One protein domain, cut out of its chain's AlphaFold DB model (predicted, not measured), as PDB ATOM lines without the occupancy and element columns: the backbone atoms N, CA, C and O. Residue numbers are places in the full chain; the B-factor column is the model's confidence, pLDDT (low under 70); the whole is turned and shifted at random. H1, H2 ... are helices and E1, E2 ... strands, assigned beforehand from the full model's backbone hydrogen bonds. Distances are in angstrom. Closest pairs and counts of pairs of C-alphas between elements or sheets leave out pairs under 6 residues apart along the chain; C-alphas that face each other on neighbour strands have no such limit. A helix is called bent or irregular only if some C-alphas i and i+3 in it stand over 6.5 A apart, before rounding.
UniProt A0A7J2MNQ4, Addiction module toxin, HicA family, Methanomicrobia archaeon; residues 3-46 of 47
ATOM      1  N   TYR A   3     207.648 190.834 137.068       83.25
ATOM      2  CA  TYR A   3     207.005 190.639 135.768       83.25
ATOM      3  C   TYR A   3     206.434 189.225 135.676       83.25
ATOM      4  O   TYR A   3     207.148 188.251 135.925       83.25
ATOM      5  N   LYS A   4     205.151 189.121 135.325       85.56
ATOM      6  CA  LYS A   4     204.466 187.849 135.085       85.56
ATOM      7  C   LYS A   4     204.316 187.650 133.586       85.56
ATOM      8  O   LYS A   4     203.732 188.488 132.904       85.56
ATOM      9  N   HIS A   5     204.847 186.545 133.095       84.19
ATOM     10  CA  HIS A   5     204.748 186.178 131.697       84.19
ATOM     11  C   HIS A   5     203.382 185.581 131.368       84.19
ATOM     12  O   HIS A   5     202.822 184.867 132.202       84.19
ATOM     13  N   PRO A   6     202.878 185.785 130.137       84.69
ATOM     14  CA  PRO A   6     201.697 185.076 129.647       84.69
ATOM     15  C   PRO A   6     201.856 183.549 129.655       84.69
ATOM     16  O   PRO A   6     200.868 182.836 129.785       84.69
ATOM     17  N   ASP A   7     203.093 183.050 129.550       86.81
ATOM     18  CA  ASP A   7     203.426 181.620 129.600       86.81
ATOM     19  C   ASP A   7     203.544 181.050 131.031       86.81
ATOM     20  O   ASP A   7     203.838 179.869 131.203       86.81
ATOM     21  N   GLY A   8     203.323 181.876 132.063       86.88
ATOM     22  CA  GLY A   8     203.368 181.476 133.471       86.88
ATOM     23  C   GLY A   8     204.714 181.678 134.175       86.88
ATOM     24  O   GLY A   8     204.780 181.522 135.398       86.88
ATOM     25  N   ARG A   9     205.787 182.071 133.473       89.81
ATOM     26  CA  ARG A   9     207.068 182.426 134.116       89.81
ATOM     27  C   ARG A   9     206.967 183.715 134.937       89.81
ATOM     28  O   ARG A   9     206.140 184.590 134.682       89.81
ATOM     29  N   ILE A  10     207.867 183.871 135.909       89.94
ATOM     30  CA  ILE A  10     207.987 185.086 136.725       89.94
ATOM     31  C   ILE A  10     209.435 185.578 136.702       89.94
ATOM     32  O   ILE A  10     210.360 184.815 136.974       89.94
ATOM     33  N   THR A  11     209.629 186.865 136.416       90.19
ATOM     34  CA  THR A  11     210.935 187.537 136.463       90.19
ATOM     35  C   THR A  11     210.943 188.572 137.584       90.19
ATOM     36  O   THR A  11     210.079 189.447 137.636       90.19
ATOM     37  N   ILE A  12     211.944 188.510 138.466       88.75
ATOM     38  CA  ILE A  12     212.187 189.536 139.488       88.75
ATOM     39  C   ILE A  12     213.278 190.476 138.981       88.75
ATOM     40  O   ILE A  12     214.392 190.050 138.688       88.75
ATOM     41  N   ILE A  13     212.954 191.764 138.897       86.81
ATOM     42  CA  ILE A  13     213.893 192.820 138.523       86.81
ATOM     43  C   ILE A  13     214.313 193.556 139.803       86.81
ATOM     44  O   ILE A  13     213.439 194.150 140.460       86.81
ATOM     45  N   PRO A  14     215.609 193.528 140.174       82.94
ATOM     46  CA  PRO A  14     216.109 194.275 141.320       82.94
ATOM     47  C   PRO A  14     215.958 195.776 141.059       82.94
ATOM     48  O   PRO A  14     216.243 196.263 139.966       82.94
ATOM     49  N   TYR A  15     215.471 196.502 142.062       83.31
ATOM     50  CA  TYR A  15     215.343 197.954 142.020       83.31
ATOM     51  C   TYR A  15     215.947 198.523 143.296       83.31
ATOM     52  O   TYR A  15     215.439 198.259 144.387       83.31
ATOM     53  N   HIS A  16     217.071 199.221 143.162       83.75
ATOM     54  CA  HIS A  16     217.798 199.848 144.262       83.75
ATOM     55  C   HIS A  16     217.965 201.325 143.902       83.75
ATOM     56  O   HIS A  16     218.442 201.657 142.814       83.75
ATOM     57  N   SER A  17     217.516 202.223 144.777       80.50
ATOM     58  CA  SER A  17     217.620 203.663 144.544       80.50
ATOM     59  C   SER A  17     219.094 204.073 144.503       80.50
ATOM     60  O   SER A  17     219.790 203.947 145.504       80.50
ATOM     61  N   GLY A  18     219.560 204.558 143.350       82.19
ATOM     62  CA  GLY A  18     220.939 205.020 143.147       82.19
ATOM     63  C   GLY A  18     221.800 204.107 142.274       82.19
ATOM     64  O   GLY A  18     222.832 204.555 141.775       82.19
ATOM     65  N   GLU A  19     221.363 202.875 142.002       85.75
ATOM     66  CA  GLU A  19     222.096 201.953 141.134       85.75
ATOM     67  C   GLU A  19     221.502 201.900 139.728       85.75
ATOM     68  O   GLU A  19     220.295 201.755 139.523       85.75
ATOM     69  N   LYS A  20     222.379 201.993 138.725       88.50
ATOM     70  CA  LYS A  20     222.001 201.773 137.329       88.50
ATOM     71  C   LYS A  20     222.143 200.296 136.997       88.50
ATOM     72  O   LYS A  20     223.183 199.693 137.246       88.50
ATOM     73  N   ILE A  21     221.134 199.734 136.336       89.44
ATOM     74  CA  ILE A  21     221.243 198.400 135.746       89.44
ATOM     75  C   ILE A  21     222.269 198.464 134.610       89.44
ATOM     76  O   ILE A  21     222.075 199.162 133.613       89.44
ATOM     77  N   GLY A  22     223.364 197.721 134.759       91.69
ATOM     78  CA  GLY A  22     224.388 197.613 133.726       91.69
ATOM     79  C   GLY A  22     223.859 196.960 132.437       91.69
ATOM     80  O   GLY A  22     222.914 196.165 132.474       91.69
ATOM     81  N   PRO A  23     224.489 197.225 131.279       93.12
ATOM     82  CA  PRO A  23     223.993 196.776 129.976       93.12
ATOM     83  C   PRO A  23     223.911 195.247 129.840       93.12
ATOM     84  O   PRO A  23     223.035 194.742 129.141       93.12
ATOM     85  N   GLY A  24     224.788 194.492 130.512       93.88
ATOM     86  CA  GLY A  24     224.757 193.026 130.505       93.88
ATOM     87  C   GLY A  24     223.520 192.461 131.204       93.88
ATOM     88  O   GLY A  24     222.797 191.648 130.624       93.88
ATOM     89  N   LEU A  25     223.240 192.944 132.419       92.44
ATOM     90  CA  LEU A  25     222.053 192.547 133.176       92.44
ATOM     91  C   LEU A  25     220.776 192.998 132.463       92.44
ATOM     92  O   LEU A  25     219.850 192.204 132.321       92.44
ATOM     93  N   LEU A  26     220.758 194.221 131.928       91.88
ATOM     94  CA  LEU A  26     219.626 194.720 131.151       91.88
ATOM     95  C   LEU A  26     219.343 193.834 129.927       91.88
ATOM     96  O   LEU A  26     218.203 193.449 129.691       91.88
ATOM     97  N   ASN A  27     220.379 193.448 129.176       93.44
ATOM     98  CA  ASN A  27     220.222 192.550 128.029       93.44
ATOM     99  C   ASN A  27     219.737 191.154 128.435       93.44
ATOM    100  O   ASN A  27     218.940 190.564 127.704       93.44
ATOM    101  N   LYS A  28     220.201 190.620 129.572       92.88
ATOM    102  CA  LYS A  28     219.705 189.347 130.111       92.88
ATOM    103  C   LYS A  28     218.211 189.445 130.425       92.88
ATOM    104  O   LYS A  28     217.456 188.606 129.938       92.88
ATOM    105  N   ILE A  29     217.805 190.498 131.138       92.12
ATOM    106  CA  ILE A  29     216.404 190.743 131.491       92.12
ATOM    107  C   ILE A  29     215.555 190.814 130.223       92.12
ATOM    108  O   ILE A  29     214.604 190.060 130.094       92.12
ATOM    109  N   ILE A  30     215.921 191.648 129.247       92.44
ATOM    110  CA  ILE A  30     215.115 191.835 128.032       92.44
ATOM    111  C   ILE A  30     215.037 190.546 127.199       92.44
ATOM    112  O   ILE A  30     213.950 190.102 126.838       92.44
ATOM    113  N   LYS A  31     216.187 189.933 126.888       92.25
ATOM    114  CA  LYS A  31     216.255 188.865 125.876       92.25
ATOM    115  C   LYS A  31     215.984 187.472 126.430       92.25
ATOM    116  O   LYS A  31     215.443 186.642 125.711       92.25
ATOM    117  N   LYS A  32     216.418 187.187 127.660       91.62
ATOM    118  CA  LYS A  32     216.317 185.844 128.255       91.62
ATOM    119  C   LYS A  32     215.145 185.745 129.212       91.62
ATOM    120  O   LYS A  32     214.382 184.787 129.137       91.62
ATOM    121  N   ASP A  33     215.015 186.730 130.097       91.31
ATOM    122  CA  ASP A  33     214.003 186.655 131.139       91.31
ATOM    123  C   ASP A  33     212.642 187.054 130.572       91.31
ATOM    124  O   ASP A  33     211.730 186.246 130.655       91.31
ATOM    125  N   LEU A  34     212.531 188.226 129.931       91.25
ATOM    126  CA  LEU A  34     211.307 188.779 129.338       91.25
ATOM    127  C   LEU A  34     210.985 188.213 127.944       91.25
ATOM    128  O   LEU A  34     209.817 188.127 127.590       91.25
ATOM    129  N   VAL A  35     212.001 187.794 127.183       91.56
ATOM    130  CA  VAL A  35     211.865 187.240 125.818       91.56
ATOM    131  C   VAL A  35     211.079 188.180 124.887       91.56
ATOM    132  O   VAL A  35     210.234 187.753 124.107       91.56
ATOM    133  N   ILE A  36     211.366 189.482 124.967       90.44
ATOM    134  CA  ILE A  36     210.769 190.515 124.105       90.44
ATOM    135  C   ILE A  36     211.843 191.288 123.340       90.44
ATOM    136  O   ILE A  36     213.031 191.257 123.686       90.44
ATOM    137  N   SER A  37     211.432 192.004 122.293       91.88
ATOM    138  CA  SER A  37     212.339 192.895 121.571       91.88
ATOM    139  C   SER A  37     212.707 194.121 122.410       91.88
ATOM    140  O   SER A  37     212.034 194.487 123.381       91.88
ATOM    141  N   ARG A  38     213.800 194.786 122.028       90.44
ATOM    142  CA  ARG A  38     214.241 196.007 122.707       90.44
ATOM    143  C   ARG A  38     213.230 197.135 122.489       90.44
ATOM    144  O   ARG A  38     212.976 197.914 123.401       90.44
ATOM    145  N   GLU A  39     212.623 197.180 121.311       93.19
ATOM    146  CA  GLU A  39     211.575 198.121 120.923       93.19
ATOM    147  C   GLU A  39     210.318 197.919 121.775       93.19
ATOM    148  O   GLU A  39     209.783 198.884 122.322       93.19
ATOM    149  N   GLU A  40     209.880 196.670 121.956       92.19
ATOM    150  CA  GLU A  40     208.730 196.355 122.804       92.19
ATOM    151  C   GLU A  40     208.996 196.711 124.270       92.19
ATOM    152  O   GLU A  40     208.135 197.306 124.922       92.19
ATOM    153  N   PHE A  41     210.195 196.413 124.774       91.12
ATOM    154  CA  PHE A  41     210.607 196.816 126.118       91.12
ATOM    155  C   PHE A  41     210.550 198.342 126.296       91.12
ATOM    156  O   PHE A  41     210.006 198.830 127.283       91.12
ATOM    157  N   MET A  42     211.046 199.104 125.315       90.69
ATOM    158  CA  MET A  42     210.998 200.571 125.339       90.69
ATOM    159  C   MET A  42     209.584 201.141 125.211       90.69
ATOM    160  O   MET A  42     209.366 202.269 125.646       90.69
ATOM    161  N   ARG A  43     208.643 200.411 124.605       92.69
ATOM    162  CA  ARG A  43     207.222 200.780 124.597       92.69
ATOM    163  C   ARG A  43     206.624 200.608 125.994       92.69
ATOM    164  O   ARG A  43     206.117 201.573 126.543       92.69
ATOM    165  N   LYS A  44     206.816 199.436 126.612       86.62
ATOM    166  CA  LYS A  44     206.310 199.118 127.963       86.62
ATOM    167  C   LYS A  44     206.894 199.984 129.088       86.62
ATOM    168  O   LYS A  44     206.343 199.982 130.176       86.62
ATOM    169  N   LEU A  45     208.027 200.656 128.864       84.69
ATOM    170  CA  LEU A  45     208.629 201.592 129.826       84.69
ATOM    171  C   LEU A  45     208.030 203.004 129.789       84.69
ATOM    172  O   LEU A  45     208.314 203.791 130.689       84.69
ATOM    173  N   ARG A  46     207.330 203.368 128.710       80.94
ATOM    174  CA  ARG A  46     206.753 204.711 128.527       80.94
ATOM    175  C   ARG A  46     205.285 204.785 128.940       80.94
ATOM    176  O   ARG A  46     204.786 205.897 129.082       80.94
TER     177      ARG A  46
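This is residues 3 to 46 of the 47 residues of the protein "Addiction module toxin, HicA family" of Methanomicrobia archaeon (UniProt A0A7J2MNQ4). A small, loosely built model of three parts set in a triangle: helix H1 is at the corner between the other two, with the short helix H2 set crosswise to it near Ile 30, and the strand E1, apart from H2, passing near its last residue, Asp 33. The chain around E1 makes a wide loop that folds back into H1; residues 14 to 20 stick out, and residues 3 to 4 turn back beside E1. The 44 printed residues hold one named strand and two named helices in the order E1, H1, H2; the class is mostly helix, though under half of the residues are in named elements. The whole is only just compact, close to loose, with a radius of gyration of the C-alphas of 10.9 A, and its elongated outline spans 32 by 21 by 20 A.

H1, residues 23 to 33, is 14.3 A long and begins at C-alpha 23, (223.993, 196.776, 129.976). It is neither bent nor irregular, but only just: C-alphas 30 and 33 are 6.1 A apart. H2, residues 38 to 44, is 10.0 A long and ends at C-alpha 44, (206.310, 199.118, 127.963). E1, residues 10 to 12, is 6.7 A long and begins at C-alpha 10, (207.987, 185.086, 136.725).

H1 and H2 are close but not clearly touching; their closest C-alphas, those of Ile 30 and Arg 38, are 6.8 A apart. Their lines are about perpendicular, at 79 degrees. The closest C-alphas of E1 and H1, those of Thr 11 and Asp 33, are 6.2 A apart. E1 and H2 are apart. E1 pairs with no named strand, but residues 3 to 4 pair antiparallel with residues 10 to 11 of E1. In H1 and H2 every O i to N i+4 pair is within hydrogen-bond range.

The two C-alphas farthest apart, those of Asp 7 and Gly 18, are 32.2 A apart. The printed part has no cut. The link from H1 to H2 is tight, and the link of 10 residues from E1 to H1 is short. The mean pLDDT of the printed part is 88.9, and no printed residue is under 70.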